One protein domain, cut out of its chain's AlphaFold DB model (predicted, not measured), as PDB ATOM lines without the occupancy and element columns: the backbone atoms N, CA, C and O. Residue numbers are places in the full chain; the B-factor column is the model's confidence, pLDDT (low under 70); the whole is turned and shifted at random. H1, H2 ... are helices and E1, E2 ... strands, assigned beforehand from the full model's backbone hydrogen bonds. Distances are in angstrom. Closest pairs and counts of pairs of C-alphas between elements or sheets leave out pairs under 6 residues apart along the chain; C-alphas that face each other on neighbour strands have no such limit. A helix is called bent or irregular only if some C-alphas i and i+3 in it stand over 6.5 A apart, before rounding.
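What this domain is: This is residues 7 to 115 of the 154 residues of an uncharacterized protein of Leptotrichia hofstadii F0254 (UniProt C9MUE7). One twisted sheet of five strands forms a wall with three helices, H1, H2 and H3, packed over one face and the other face bare, in two layers, helices over strands. Little H4 follows edge strand E5 at the end of the printed part. The 109 printed residues hold four named helices and five named strands, in the order E1 E2 E3 H1 E4 H2 H3 E5 H4; the class is mixed. The sheet, E3 E2 E1 E4 E5, is mixed, parallel and antiparallel. The whole is compact, with a radius of gyration of the C-alphas of 13.4 A and spans of 38 by 35 by 23 A.

Where its parts are: Find C-alpha 7 at (-46.331, 28.236, 21.308); from there E1, residues 7 to 14, runs 22.9 A. E2, residues 17 to 24, returns over 23.2 A, and E3 is residues 30 to 34. E4 is residues 53 to 56 and E5 residues 107 to 109. Find C-alpha 38 at (-41.955, 45.788, 24.280), where H1, residues 38 to 51, begins its 19.1 A; it is irregular, with C-alphas 40 and 43 7.5 A apart. H2 is residues 62 to 71, 14.7 A, and H3 residues 80 to 91, 16.4 A. H4, residues 110 to 113, ends at C-alpha 113, (-39.352, 20.325, 8.694).

How they stand to each other: Start with E1, E2 and E3, a meander, each strand the antiparallel neighbour of the one before: N 10 and O 21 are 3.1 A apart, N 22 and O 31 2.8 A. E4 is parallel to E1, with N 9 and O 55 at 2.9 A, and to E5, with N 108 and O 54 at 2.7 A. E3, H1, E4 form a split strand-helix-strand unit, E2 and E1 lying between its strands; E4, H2, H3, E5 form an unsplit one, on parallel neighbours. Both crossovers are right-handed. H1 runs slantwise to the strands, at a height over the sheet of 9.5 A; H2 stands up from the sheet at 47 degrees; H3 runs across the strands, at 81 degrees to E1 on the local plane. H2 and H3, a helical hairpin, touch through residues 87 to 91 of H3, closest at the C-alphas of Val 66 and Ile 87, 6.6 A. H4 is only just not on the sheet, with 4 pairs of C-alphas within 10 A. Every O i to N i+4 pair is within hydrogen-bond range in H2 and H3, and 7 of 10 in H1; H4 is too short for one.

The domain as a whole: The C-alphas of Asn 79 and Asn 115, the two farthest apart, are 38.9 A apart. The printed part has no cut. Look at residues 92 to 106 for the long link, H3 to E5. Mean pLDDT of the printed part is 85.7; residues 95 to 104 and 114 to 115 are under 70.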
ATOM      1  N   TYR A   7     -45.766  26.991  21.799       92.12
ATOM      2  CA  TYR A   7     -46.331  28.236  21.308       92.12
ATOM      3  C   TYR A   7     -46.226  28.253  19.796       92.12
ATOM      4  O   TYR A   7     -45.155  27.987  19.270       92.12
ATOM      5  N   VAL A   8     -47.323  28.574  19.121       92.31
ATOM      6  CA  VAL A   8     -47.269  29.033  17.733       92.31
ATOM      7  C   VAL A   8     -46.995  30.526  17.771       92.31
ATOM      8  O   VAL A   8     -47.574  31.216  18.617       92.31
ATOM      9  N   PHE A   9     -46.109  31.014  16.918       93.50
ATOM     10  CA  PHE A   9     -45.830  32.436  16.825       93.50
ATOM     11  C   PHE A   9     -45.684  32.896  15.382       93.50
ATOM     12  O   PHE A   9     -45.413  32.086  14.499       93.50
ATOM     13  N   ASP A  10     -45.894  34.193  15.202       92.62
ATOM     14  CA  ASP A  10     -45.751  34.907  13.939       92.62
ATOM     15  C   ASP A  10     -45.328  36.357  14.219       92.62
ATOM     16  O   ASP A  10     -45.580  36.876  15.323       92.62
ATOM     17  N   ILE A  11     -44.655  36.993  13.259       91.75
ATOM     18  CA  ILE A  11     -44.088  38.336  13.419       91.75
ATOM     19  C   ILE A  11     -44.433  39.233  12.237       91.75
ATOM     20  O   ILE A  11     -44.011  39.013  11.108       91.75
ATOM     21  N   GLU A  12     -45.058  40.364  12.557       88.56
ATOM     22  CA  GLU A  12     -45.311  41.430  11.598       88.56
ATOM     23  C   GLU A  12     -44.384  42.612  11.809       88.56
ATOM     24  O   GLU A  12     -44.220  43.108  12.928       88.56
ATOM     25  N   VAL A  13     -43.822  43.129  10.717       84.62
ATOM     26  CA  VAL A  13     -42.969  44.320  10.733       84.62
ATOM     27  C   VAL A  13     -43.466  45.335   9.724       84.62
ATOM     28  O   VAL A  13     -43.484  45.091   8.524       84.62
ATOM     29  N   PHE A  14     -43.745  46.538  10.206       83.50
ATOM     30  CA  PHE A  14     -44.120  47.735   9.462       83.50
ATOM     31  C   PHE A  14     -43.054  48.829   9.648       83.50
ATOM     32  O   PHE A  14     -42.211  48.735  10.542       83.50
ATOM     33  N   PRO A  15     -43.069  49.916   8.851       78.44
ATOM     34  CA  PRO A  15     -42.018  50.934   8.900       78.44
ATOM     35  C   PRO A  15     -41.719  51.521  10.290       78.44
ATOM     36  O   PRO A  15     -40.565  51.830  10.570       78.44
ATOM     37  N   ASN A  16     -42.734  51.664  11.151       82.44
ATOM     38  CA  ASN A  16     -42.623  52.254  12.495       82.44
ATOM     39  C   ASN A  16     -43.303  51.399  13.580       82.44
ATOM     40  O   ASN A  16     -43.704  51.905  14.637       82.44
ATOM     41  N   TYR A  17     -43.478  50.112  13.310       87.06
ATOM     42  CA  TYR A  17     -44.190  49.208  14.200       87.06
ATOM     43  C   TYR A  17     -43.753  47.774  13.930       87.06
ATOM     44  O   TYR A  17     -43.537  47.409  12.784       87.06
ATOM     45  N   PHE A  18     -43.649  46.960  14.965       91.50
ATOM     46  CA  PHE A  18     -43.623  45.514  14.826       91.50
ATOM     47  C   PHE A  18     -44.564  44.906  15.856       91.50
ATOM     48  O   PHE A  18     -44.867  45.534  16.873       91.50
ATOM     49  N   CYS A  19     -44.972  43.674  15.604       94.62
ATOM     50  CA  CYS A  19     -45.796  42.885  16.494       94.62
ATOM     51  C   CYS A  19     -45.341  41.429  16.450       94.62
ATOM     52  O   CYS A  19     -45.099  40.882  15.383       94.62
ATOM     53  N   ILE A  20     -45.254  40.806  17.618       95.94
ATOM     54  CA  ILE A  20     -45.072  39.372  17.803       95.94
ATOM     55  C   ILE A  20     -46.358  38.845  18.414       95.94
ATOM     56  O   ILE A  20     -46.769  39.282  19.497       95.94
ATOM     57  N   VAL A  21     -46.962  37.874  17.746       96.00
ATOM     58  CA  VAL A  21     -48.128  37.160  18.252       96.00
ATOM     59  C   VAL A  21     -47.667  35.795  18.737       96.00
ATOM     60  O   VAL A  21     -47.016  35.069  18.000       96.00
ATOM     61  N   LEU A  22     -47.995  35.427  19.978       95.50
ATOM     62  CA  LEU A  22     -47.755  34.087  20.510       95.50
ATOM     63  C   LEU A  22     -49.067  33.462  20.984       95.50
ATOM     64  O   LEU A  22     -49.743  33.979  21.877       95.50
ATOM     65  N   LYS A  23     -49.386  32.283  20.455       94.56
ATOM     66  CA  LYS A  23     -50.504  31.449  20.887       94.56
ATOM     67  C   LYS A  23     -49.972  30.203  21.576       94.56
ATOM     68  O   LYS A  23     -49.397  29.323  20.942       94.56
ATOM     69  N   LYS A  24     -50.225  30.074  22.877       93.00
ATOM     70  CA  LYS A  24     -49.989  28.803  23.570       93.00
ATOM     71  C   LYS A  24     -50.980  27.750  23.066       93.00
ATOM     72  O   LYS A  24     -52.185  28.019  23.016       93.00
ATOM     73  N   LEU A  25     -50.483  26.558  22.732       85.81
ATOM     74  CA  LEU A  25     -51.333  25.424  22.362       85.81
ATOM     75  C   LEU A  25     -52.187  24.974  23.557       85.81
ATOM     76  O   LEU A  25     -51.670  24.842  24.670       85.81
ATOM     77  N   ASN A  26     -53.462  24.670  23.302       85.12
ATOM     78  CA  ASN A  26     -54.457  24.254  24.308       85.12
ATOM     79  C   ASN A  26     -54.721  25.293  25.411       85.12
ATOM     80  O   ASN A  26     -55.110  24.948  26.524       85.12
ATOM     81  N   ASP A  27     -54.453  26.556  25.116       87.19
ATOM     82  CA  ASP A  27     -54.910  27.706  25.888       87.19
ATOM     83  C   ASP A  27     -55.832  28.507  24.964       87.19
ATOM     84  O   ASP A  27     -55.749  28.337  23.748       87.19
ATOM     85  N   ASP A  28     -56.631  29.427  25.484       87.19
ATOM     86  CA  ASP A  28     -57.436  30.352  24.671       87.19
ATOM     87  C   ASP A  28     -56.741  31.709  24.525       87.19
ATOM     88  O   ASP A  28     -57.042  32.494  23.630       87.19
ATOM     89  N   LYS A  29     -55.721  31.974  25.347       84.81
ATOM     90  CA  LYS A  29     -55.031  33.263  25.368       84.81
ATOM     91  C   LYS A  29     -54.074  33.429  24.193       84.81
ATOM     92  O   LYS A  29     -53.335  32.505  23.837       84.81
ATOM     93  N   ILE A  30     -54.074  34.635  23.634       91.56
ATOM     94  CA  ILE A  30     -53.092  35.141  22.674       91.56
ATOM     95  C   ILE A  30     -52.278  36.213  23.395       91.56
ATOM     96  O   ILE A  30     -52.841  37.080  24.067       91.56
ATOM     97  N   LEU A  31     -50.957  36.140  23.284       95.00
ATOM     98  CA  LEU A  31     -50.051  37.174  23.760       95.00
ATOM     99  C   LEU A  31     -49.595  38.009  22.568       95.00
ATOM    100  O   LEU A  31     -49.118  37.458  21.582       95.00
ATOM    101  N   ILE A  32     -49.728  39.326  22.687       95.94
ATOM    102  CA  ILE A  32     -49.306  40.289  21.669       95.94
ATOM    103  C   ILE A  32     -48.236  41.185  22.287       95.94
ATOM    104  O   ILE A  32     -48.469  41.820  23.322       95.94
ATOM    105  N   ILE A  33     -47.060  41.213  21.668       97.12
ATOM    106  CA  ILE A  33     -45.934  42.053  22.079       97.12
ATOM    107  C   ILE A  33     -45.520  42.906  20.900       97.12
ATOM    108  O   ILE A  33     -45.153  42.378  19.861       97.12
ATOM    109  N   ASP A  34     -45.549  44.217  21.071       95.38
ATOM    110  CA  ASP A  34     -45.330  45.160  19.984       95.38
ATOM    111  C   ASP A  34     -44.368  46.280  20.374       95.38
ATOM    112  O   ASP A  34     -43.899  46.364  21.514       95.38
ATOM    113  N   SER A  35     -44.074  47.165  19.423       93.12
ATOM    114  CA  SER A  35     -43.214  48.332  19.640       93.12
ATOM    115  C   SER A  35     -43.617  49.194  20.840       93.12
ATOM    116  O   SER A  35     -42.749  49.833  21.441       93.12
ATOM    117  N   ASP A  36     -44.907  49.243  21.180       93.69
ATOM    118  CA  ASP A  36     -45.449  50.091  22.242       93.69
ATOM    119  C   ASP A  36     -45.273  49.472  23.622       93.69
ATOM    120  O   ASP A  36     -44.971  50.159  24.602       93.69
ATOM    121  N   ASN A  37     -45.425  48.154  23.713       96.38
ATOM    122  CA  ASN A  37     -45.382  47.444  24.979       96.38
ATOM    123  C   ASN A  37     -44.085  46.650  25.210       96.38
ATOM    124  O   ASN A  37     -43.902  46.121  26.312       96.38
ATOM    125  N   PHE A  38     -43.160  46.619  24.243       97.19
ATOM    126  CA  PHE A  38     -41.955  45.788  24.280       97.19
ATOM    127  C   PHE A  38     -41.173  45.921  25.589       97.19
ATOM    128  O   PHE A  38     -40.932  44.927  26.269       97.19
ATOM    129  N   ASN A  39     -40.827  47.139  26.022       97.25
ATOM    130  CA  ASN A  39     -40.044  47.320  27.254       97.25
ATOM    131  C   ASN A  39     -40.727  46.743  28.502       97.25
ATOM    132  O   ASN A  39     -40.037  46.283  29.413       97.25
ATOM    133  N   ARG A  40     -42.064  46.745  28.531       96.88
ATOM    134  CA  ARG A  40     -42.876  46.199  29.623       96.88
ATOM    135  C   ARG A  40     -42.997  44.674  29.541       96.88
ATOM    136  O   ARG A  40     -42.965  44.021  30.577       96.88
ATOM    137  N   GLN A  41     -43.108  44.119  28.333       96.50
ATOM    138  CA  GLN A  41     -43.413  42.700  28.102       96.50
ATOM    139  C   GLN A  41     -42.190  41.826  27.783       96.50
ATOM    140  O   GLN A  41     -42.272  40.603  27.866       96.50
ATOM    141  N   LYS A  42     -41.030  42.407  27.460       95.25
ATOM    142  CA  LYS A  42     -39.851  41.655  26.996       95.25
ATOM    143  C   LYS A  42     -39.375  40.573  27.968       95.25
ATOM    144  O   LYS A  42     -38.947  39.515  27.533       95.25
ATOM    145  N   LYS A  43     -39.498  40.781  29.287       94.88
ATOM    146  CA  LYS A  43     -39.148  39.741  30.274       94.88
ATOM    147  C   LYS A  43     -40.009  38.488  30.091       94.88
ATOM    148  O   LYS A  43     -39.469  37.391  30.045       94.88
ATOM    149  N   LEU A  44     -41.319  38.671  29.910       94.25
ATOM    150  CA  LEU A  44     -42.254  37.584  29.621       94.25
ATOM    151  C   LEU A  44     -41.926  36.908  28.283       94.25
ATOM    152  O   LEU A  44     -41.903  35.682  28.222       94.25
ATOM    153  N   LEU A  45     -41.629  37.693  27.241       94.75
ATOM    154  CA  LEU A  45     -41.203  37.171  25.938       94.75
ATOM    155  C   LEU A  45     -40.000  36.231  26.087       94.75
ATOM    156  O   LEU A  45     -40.049  35.079  25.668       94.75
ATOM    157  N   PHE A  46     -38.939  36.701  26.742       92.81
ATOM    158  CA  PHE A  46     -37.698  35.944  26.896       92.81
ATOM    159  C   PHE A  46     -37.861  34.729  27.815       92.81
ATOM    160  O   PHE A  46     -37.261  33.682  27.565       92.81
ATOM    161  N   ASP A  47     -38.715  34.817  28.835       91.25
ATOM    162  CA  ASP A  47     -39.101  33.665  29.651       91.25
ATOM    163  C   ASP A  47     -39.847  32.596  28.844       91.25
ATOM    164  O   ASP A  47     -39.635  31.403  29.067       91.25
ATOM    165  N   ILE A  48     -40.712  32.997  27.909       91.94
ATOM    166  CA  ILE A  48     -41.411  32.057  27.029       91.94
ATOM    167  C   ILE A  48     -40.408  31.393  26.086       91.94
ATOM    168  O   ILE A  48     -40.320  30.165  26.075       91.94
ATOM    169  N   ILE A  49     -39.624  32.194  25.367       89.81
ATOM    170  CA  ILE A  49     -38.661  31.739  24.358       89.81
ATOM    171  C   ILE A  49     -37.627  30.765  24.953       89.81
ATOM    172  O   ILE A  49     -37.330  29.736  24.358       89.81
ATOM    173  N   SER A  50     -37.105  31.045  26.151       87.12
ATOM    174  CA  SER A  50     -36.013  30.253  26.749       87.12
ATOM    175  C   SER A  50     -36.434  28.911  27.361       87.12
ATOM    176  O   SER A  50     -35.583  28.078  27.666       87.12
ATOM    177  N   LYS A  51     -37.732  28.700  27.605       86.06
ATOM    178  CA  LYS A  51     -38.238  27.560  28.403       86.06
ATOM    179  C   LYS A  51     -39.241  26.687  27.655       86.06
ATOM    180  O   LYS A  51     -39.714  25.692  28.209       86.06
ATOM    181  N   ASN A  52     -39.633  27.075  26.444       86.75
ATOM    182  CA  ASN A  52     -40.727  26.453  25.707       86.75
ATOM    183  C   ASN A  52     -40.326  26.181  24.257       86.75
ATOM    184  O   ASN A  52     -39.312  26.673  23.780       86.75
ATOM    185  N   VAL A  53     -41.136  25.377  23.575       85.75
ATOM    186  CA  VAL A  53     -40.981  25.126  22.141       85.75
ATOM    187  C   VAL A  53     -41.768  26.190  21.389       85.75
ATOM    188  O   VAL A  53     -42.973  26.335  21.623       85.75
ATOM    189  N   LEU A  54     -41.097  26.918  20.506       89.19
ATOM    190  CA  LEU A  54     -41.734  27.843  19.576       89.19
ATOM    191  C   LEU A  54     -41.951  27.140  18.239       89.19
ATOM    192  O   LEU A  54     -41.114  26.350  17.823       89.19
ATOM    193  N   ILE A  55     -43.080  27.395  17.594       87.75
ATOM    194  CA  ILE A  55     -43.481  26.798  16.323       87.75
ATOM    195  C   ILE A  55     -43.833  27.950  15.386       87.75
ATOM    196  O   ILE A  55     -44.716  28.742  15.712       87.75
ATOM    197  N   SER A  56     -43.161  28.030  14.247       87.75
ATOM    198  CA  SER A  56     -43.387  29.040  13.207       87.75
ATOM    199  C   SER A  56     -43.641  28.373  11.859       87.75
ATOM    200  O   SER A  56     -43.485  27.156  11.700       87.75
ATOM    201  N   TYR A  57     -44.049  29.170  10.875       82.19
ATOM    202  CA  TYR A  57     -44.136  28.754   9.481       82.19
ATOM    203  C   TYR A  57     -43.145  29.579   8.660       82.19
ATOM    204  O   TYR A  57     -43.310  30.786   8.550       82.19
ATOM    205  N   ALA A  58     -42.117  28.938   8.097       74.62
ATOM    206  CA  ALA A  58     -41.005  29.610   7.416       74.62
ATOM    207  C   ALA A  58     -40.227  30.606   8.311       74.62
ATOM    208  O   ALA A  58     -39.615  31.557   7.816       74.62
ATOM    209  N   GLY A  59     -40.242  30.391   9.632       74.25
ATOM    210  CA  GLY A  59     -39.668  31.321  10.605       74.25
ATOM    211  C   GLY A  59     -38.145  31.257  10.752       74.25
ATOM    212  O   GLY A  59     -37.571  32.225  11.247       74.25
ATOM    213  N   HIS A  60     -37.467  30.196  10.283       78.06
ATOM    214  CA  HIS A  60     -35.997  30.096  10.376       78.06
ATOM    215  C   HIS A  60     -35.249  31.206   9.628       78.06
ATOM    216  O   HIS A  60     -34.085  31.473   9.923       78.06
ATOM    217  N   GLY A  61     -35.912  31.868   8.677       79.19
ATOM    218  CA  GLY A  61     -35.401  33.076   8.043       79.19
ATOM    219  C   GLY A  61     -35.693  34.321   8.880       79.19
ATOM    220  O   GLY A  61     -34.929  34.707   9.761       79.19
ATOM    221  N   PHE A  62     -36.796  34.991   8.555       83.75
ATOM    222  CA  PHE A  62     -37.077  36.342   9.030       83.75
ATOM    223  C   PHE A  62     -37.400  36.414  10.530       83.75
ATOM    224  O   PHE A  62     -36.744  37.160  11.265       83.75
ATOM    225  N   ASP A  63     -38.381  35.635  10.989       88.88
ATOM    226  CA  ASP A  63     -38.909  35.746  12.351       88.88
ATOM    227  C   ASP A  63     -37.837  35.474  13.397       88.88
ATOM    228  O   ASP A  63     -37.680  36.222  14.369       88.88
ATOM    229  N   ASP A  64     -37.044  34.428  13.176       86.88
ATOM    230  CA  ASP A  64     -36.020  34.043  14.126       86.88
ATOM    231  C   ASP A  64     -34.921  35.105  14.258       86.88
ATOM    232  O   ASP A  64     -34.396  35.336  15.352       86.88
ATOM    233  N   ILE A  65     -34.607  35.805  13.167       87.44
ATOM    234  CA  ILE A  65     -33.639  36.905  13.160       87.44
ATOM    235  C   ILE A  65     -34.195  38.128  13.887       87.44
ATOM    236  O   ILE A  65     -33.461  38.769  14.648       87.44
ATOM    237  N   VAL A  66     -35.491  38.423  13.736       90.81
ATOM    238  CA  VAL A  66     -36.149  39.464  14.534       90.81
ATOM    239  C   VAL A  66     -36.059  39.121  16.020       90.81
ATOM    240  O   VAL A  66     -35.592  39.956  16.799       90.81
ATOM    241  N   ILE A  67     -36.419  37.898  16.426       91.88
ATOM    242  CA  ILE A  67     -36.317  37.474  17.831       91.88
ATOM    243  C   ILE A  67     -34.878  37.590  18.336       91.88
ATOM    244  O   ILE A  67     -34.659  38.215  19.376       91.88
ATOM    245  N   ASN A  68     -33.891  37.069  17.602       88.19
ATOM    246  CA  ASN A  68     -32.479  37.164  17.978       88.19
ATOM    247  C   ASN A  68     -32.032  38.621  18.174       88.19
ATOM    248  O   ASN A  68     -31.352  38.938  19.153       88.19
ATOM    249  N   ASN A  69     -32.456  39.542  17.302       90.38
ATOM    250  CA  ASN A  69     -32.150  40.960  17.475       90.38
ATOM    251  C   ASN A  69     -32.770  41.537  18.758       90.38
ATOM    252  O   ASN A  69     -32.119  42.306  19.467       90.38
ATOM    253  N   LEU A  70     -33.999  41.139  19.096       93.31
ATOM    254  CA  LEU A  70     -34.675  41.583  20.315       93.31
ATOM    255  C   LEU A  70     -33.989  41.090  21.595       93.31
ATOM    256  O   LEU A  70     -34.040  41.787  22.613       93.31
ATOM    257  N   LEU A  71     -33.309  39.937  21.564       90.56
ATOM    258  CA  LEU A  71     -32.610  39.385  22.732       90.56
ATOM    259  C   LEU A  71     -31.475  40.289  23.236       90.56
ATOM    260  O   LEU A  71     -31.198  40.284  24.439       90.56
ATOM    261  N   LYS A  72     -30.910  41.160  22.384       91.19
ATOM    262  CA  LYS A  72     -29.937  42.202  22.781       91.19
ATOM    263  C   LYS A  72     -30.473  43.115  23.892       91.19
ATOM    264  O   LYS A  72     -29.705  43.667  24.680       91.19
ATOM    265  N   TYR A  73     -31.796  43.247  23.988       94.31
ATOM    266  CA  TYR A  73     -32.490  44.106  24.947       94.31
ATOM    267  C   TYR A  73     -32.985  43.373  26.201       94.31
ATOM    268  O   TYR A  73     -33.755  43.938  26.982       94.31
ATOM    269  N   ARG A  74     -32.529  42.133  26.448       90.19
ATOM    270  CA  ARG A  74     -32.935  41.319  27.613       90.19
ATOM    271  C   ARG A  74     -32.833  42.060  28.942       90.19
ATOM    272  O   ARG A  74     -33.754  41.999  29.754       90.19
ATOM    273  N   ASN A  75     -31.749  42.810  29.111       91.75
ATOM    274  CA  ASN A  75     -31.402  43.469  30.368       91.75
ATOM    275  C   ASN A  75     -31.420  45.005  30.285       91.75
ATOM    276  O   ASN A  75     -30.994  45.666  31.227       91.75
ATOM    277  N   SER A  76     -31.898  45.594  29.185       94.19
ATOM    278  CA  SER A  76     -31.838  47.045  28.958       94.19
ATOM    279  C   SER A  76     -33.090  47.568  28.266       94.19
ATOM    280  O   SER A  76     -33.713  46.873  27.467       94.19
ATOM    281  N   ASN A  77     -33.504  48.795  28.589       95.25
ATOM    282  CA  ASN A  77     -34.586  49.463  27.865       95.25
ATOM    283  C   ASN A  77     -34.088  50.020  26.531       95.25
ATOM    284  O   ASN A  77     -32.958  50.490  26.428       95.25
ATOM    285  N   VAL A  78     -34.964  49.995  25.531       95.38
ATOM    286  CA  VAL A  78     -34.689  50.522  24.192       95.38
ATOM    287  C   VAL A  78     -35.676  51.627  23.849       95.38
ATOM    288  O   VAL A  78     -36.859  51.550  24.183       95.38
ATOM    289  N   ASN A  79     -35.190  52.676  23.190       95.38
ATOM    290  CA  ASN A  79     -36.057  53.698  22.622       95.38
ATOM    291  C   ASN A  79     -36.849  53.105  21.441       95.38
ATOM    292  O   ASN A  79     -36.261  52.460  20.575       95.38
ATOM    293  N   ARG A  80     -38.162  53.356  21.382       92.62
ATOM    294  CA  ARG A  80     -39.049  52.808  20.342       92.62
ATOM    295  C   ARG A  80     -38.569  53.119  18.918       92.62
ATOM    296  O   ARG A  80     -38.591  52.235  18.070       92.62
ATOM    297  N   ASN A  81     -38.087  54.335  18.658       91.50
ATOM    298  CA  ASN A  81     -37.616  54.725  17.324       91.50
ATOM    299  C   ASN A  81     -36.371  53.932  16.922       91.50
ATOM    300  O   ASN A  81     -36.287  53.452  15.793       91.50
ATOM    301  N   LYS A  82     -35.431  53.745  17.857       93.12
ATOM    302  CA  LYS A  82     -34.255  52.892  17.645       93.12
ATOM    303  C   LYS A  82     -34.662  51.444  17.361       93.12
ATOM    304  O   LYS A  82     -34.216  50.883  16.367       93.12
ATOM    305  N   LEU A  83     -35.543  50.880  18.188       93.06
ATOM    306  CA  LEU A  83     -36.045  49.512  18.044       93.06
ATOM    307  C   LEU A  83     -36.671  49.274  16.662       93.06
ATOM    308  O   LEU A  83     -36.291  48.350  15.952       93.06
ATOM    309  N   ASN A  84     -37.581  50.159  16.256       89.81
ATOM    310  CA  ASN A  84     -38.237  50.083  14.956       89.81
ATOM    311  C   ASN A  84     -37.249  50.236  13.794       89.81
ATOM    312  O   ASN A  84     -37.385  49.556  12.783       89.81
ATOM    313  N   SER A  85     -36.244  51.105  13.938       89.88
ATOM    314  CA  SER A  85     -35.241  51.331  12.892       89.88
ATOM    315  C   SER A  85     -34.378  50.089  12.664       89.88
ATOM    316  O   SER A  85     -34.115  49.730  11.522       89.88
ATOM    317  N   GLU A  86     -33.980  49.398  13.735       91.38
ATOM    318  CA  GLU A  86     -33.216  48.149  13.644       91.38
ATOM    319  C   GLU A  86     -34.031  47.018  13.010       91.38
ATOM    320  O   GLU A  86     -33.543  46.328  12.121       91.38
ATOM    321  N   ILE A  87     -35.293  46.856  13.410       89.38
ATOM    322  CA  ILE A  87     -36.167  45.818  12.846       89.38
ATOM    323  C   ILE A  87     -36.497  46.120  11.376       89.38
ATOM    324  O   ILE A  87     -36.540  45.214  10.544       89.38
ATOM    325  N   LYS A  88     -36.650  47.399  11.014       86.50
ATOM    326  CA  LYS A  88     -36.796  47.822   9.617       86.50
ATOM    327  C   LYS A  88     -35.580  47.436   8.773       86.50
ATOM    328  O   LYS A  88     -35.760  47.081   7.613       86.50
ATOM    329  N   ILE A  89     -34.362  47.515   9.313       87.50
ATOM    330  CA  ILE A  89     -33.162  47.066   8.589       87.50
ATOM    331  C   ILE A  89     -33.278  45.571   8.290       87.50
ATOM    332  O   ILE A  89     -33.140  45.199   7.131       87.50
ATOM    333  N   ILE A  90     -33.643  44.753   9.286       85.25
ATOM    334  CA  ILE A  90     -33.840  43.302   9.123       85.25
ATOM    335  C   ILE A  90     -34.870  43.007   8.029       85.25
ATOM    336  O   ILE A  90     -34.589  42.217   7.139       85.25
ATOM    337  N   ARG A  91     -36.022  43.693   8.027       84.12
ATOM    338  CA  ARG A  91     -37.061  43.530   6.986       84.12
ATOM    339  C   ARG A  91     -36.548  43.770   5.564       84.12
ATOM    340  O   ARG A  91     -37.079  43.182   4.628       84.12
ATOM    341  N   ASN A  92     -35.566  44.651   5.397       83.00
ATOM    342  CA  ASN A  92     -35.020  45.002   4.087       83.00
ATOM    343  C   ASN A  92     -33.741  44.225   3.739       83.00
ATOM    344  O   ASN A  92     -33.137  44.514   2.707       83.00
ATOM    345  N   MET A  93     -33.313  43.271   4.573       80.81
ATOM    346  CA  MET A  93     -32.173  42.417   4.250       80.81
ATOM    347  C   MET A  93     -32.526  41.463   3.095       80.81
ATOM    348  O   MET A  93     -33.638  40.918   3.064       80.81
ATOM    349  N   PRO A  94     -31.600  41.231   2.148       76.06
ATOM    350  CA  PRO A  94     -31.735  40.175   1.152       76.06
ATOM    351  C   PRO A  94     -31.958  38.805   1.806       76.06
ATOM    352  O   PRO A  94     -31.396  38.502   2.858       76.06
ATOM    353  N   LYS A  95     -32.794  37.955   1.191       67.44
ATOM    354  CA  LYS A  95     -33.197  36.669   1.793       67.44
ATOM    355  C   LYS A  95     -32.029  35.699   2.001       67.44
ATOM    356  O   LYS A  95     -32.048  34.895   2.924       67.44
ATOM    357  N   ASP A  96     -31.032  35.783   1.140       68.12
ATOM    358  CA  ASP A  96     -29.772  35.047   1.165       68.12
ATOM    359  C   ASP A  96     -28.789  35.547   2.239       68.12
ATOM    360  O   ASP A  96     -27.851  34.836   2.599       68.12
ATOM    361  N   GLU A  97     -29.028  36.733   2.807       65.62
ATOM    362  CA  GLU A  97     -28.267  37.265   3.943       65.62
ATOM    363  C   GLU A  97     -28.833  36.845   5.305       65.62
ATOM    364  O   GLU A  97     -28.188  37.082   6.333       65.62
ATOM    365  N   TYR A  98     -29.994  36.180   5.342       66.31
ATOM    366  CA  TYR A  98     -30.517  35.547   6.552       66.31
ATOM    367  C   TYR A  98     -29.671  34.311   6.901       66.31
ATOM    368  O   TYR A  98     -30.026  33.169   6.619       66.31
ATOM    369  N   LYS A  99     -28.495  34.549   7.491       59.19
ATOM    370  CA  LYS A  99     -27.604  33.489   7.970       59.19
ATOM    371  C   LYS A  99     -28.150  32.914   9.274       59.19
ATOM    372  O   LYS A  99     -28.311  33.640  10.252       59.19
ATOM    373  N   SER A 100     -28.380  31.604   9.290       54.22
ATOM    374  CA  SER A 100     -28.948  30.820  10.399       54.22
ATOM    375  C   SER A 100     -28.002  30.639  11.600       54.22
ATOM    376  O   SER A 100     -28.008  29.597  12.259       54.22
ATOM    377  N   GLU A 101     -27.091  31.577  11.846       50.94
ATOM    378  CA  GLU A 101     -25.968  31.335  12.747       50.94
ATOM    379  C   GLU A 101     -26.211  31.954  14.130       50.94
ATOM    380  O   GLU A 101     -26.275  33.171  14.296       50.94
ATOM    381  N   ASN A 102     -26.301  31.057  15.123       52.81
ATOM    382  CA  ASN A 102     -26.468  31.285  16.562       52.81
ATOM    383  C   ASN A 102     -27.846  31.803  17.001       52.81
ATOM    384  O   ASN A 102     -27.983  32.903  17.537       52.81
ATOM    385  N   HIS A 103     -28.868  30.955  16.867       64.50
ATOM    386  CA  HIS A 103     -30.124  31.153  17.586       64.50
ATOM    387  C   HIS A 103     -29.905  30.873  19.078       64.50
ATOM    388  O   HIS A 103     -29.552  29.764  19.476       64.50
ATOM    389  N   GLU A 104     -30.142  31.872  19.928       68.50
ATOM    390  CA  GLU A 104     -30.133  31.684  21.389       68.50
ATOM    391  C   GLU A 104     -31.382  30.932  21.893       68.50
ATOM    392  O   GLU A 104     -31.586  30.770  23.100       68.50
ATOM    393  N   PHE A 105     -32.249  30.500  20.979       78.81
ATOM    394  CA  PHE A 105     -33.495  29.817  21.271       78.81
ATOM    395  C   PHE A 105     -33.822  28.770  20.210       78.81
ATOM    396  O   PHE A 105     -33.265  28.775  19.117       78.81
ATOM    397  N   TYR A 106     -34.736  27.864  20.555       74.88
ATOM    398  CA  TYR A 106     -35.190  26.806  19.663       74.88
ATOM    399  C   TYR A 106     -36.579  27.130  19.104       74.88
ATOM    400  O   TYR A 106     -37.558  27.218  19.857       74.88
ATOM    401  N   SER A 107     -36.658  27.275  17.788       81.12
ATOM    402  CA  SER A 107     -37.884  27.326  16.994       81.12
ATOM    403  C   SER A 107     -38.017  26.048  16.163       81.12
ATOM    404  O   SER A 107     -37.031  25.434  15.767       81.12
ATOM    405  N   TYR A 108     -39.255  25.626  15.938       80.38
ATOM    406  CA  TYR A 108     -39.621  24.530  15.054       80.38
ATOM    407  C   TYR A 108     -40.316  25.124  13.831       80.38
ATOM    408  O   TYR A 108     -41.463  25.570  13.933       80.38
ATOM    409  N   ASP A 109     -39.623  25.152  12.696       79.38
ATOM    410  CA  ASP A 109     -40.153  25.685  11.444       79.38
ATOM    411  C   ASP A 109     -40.898  24.598  10.663       79.38
ATOM    412  O   ASP A 109     -40.308  23.667  10.111       79.38
ATOM    413  N   LEU A 110     -42.221  24.740  10.576       77.25
ATOM    414  CA  LEU A 110     -43.077  23.791   9.870       77.25
ATOM    415  C   LEU A 110     -42.754  23.679   8.374       77.25
ATOM    416  O   LEU A 110     -42.873  22.592   7.809       77.25
ATOM    417  N   ALA A 111     -42.372  24.774   7.718       72.31
ATOM    418  CA  ALA A 111     -42.090  24.764   6.287       72.31
ATOM    419  C   ALA A 111     -40.792  24.008   5.989       72.31
ATOM    420  O   ALA A 111     -40.751  23.193   5.065       72.31
ATOM    421  N   TYR A 112     -39.769  24.228   6.819       70.56
ATOM    422  CA  TYR A 112     -38.493  23.525   6.734       70.56
ATOM    423  C   TYR A 112     -38.648  22.026   7.033       70.56
ATOM    424  O   TYR A 112     -38.283  21.178   6.220       70.56
ATOM    425  N   GLU A 113     -39.257  21.695   8.171       70.06
ATOM    426  CA  GLU A 113     -39.352  20.325   8.694       70.06
ATOM    427  C   GLU A 113     -40.154  19.383   7.791       70.06
ATOM    428  O   GLU A 113     -39.835  18.200   7.659       70.06
ATOM    429  N   TYR A 114     -41.191  19.904   7.136       67.25
ATOM    430  CA  TYR A 114     -42.033  19.127   6.228       67.25
ATOM    431  C   TYR A 114     -41.660  19.307   4.748       67.25
ATOM    432  O   TYR A 114     -42.394  18.817   3.887       67.25
ATOM    433  N   ASN A 115     -40.533  19.970   4.450       67.00
ATOM    434  CA  ASN A 115     -40.078  20.293   3.092       67.00
ATOM    435  C   ASN A 115     -41.216  20.873   2.230       67.00
ATOM    436  O   ASN A 115     -41.487  20.425   1.108       67.00
TER     437      ASN A 115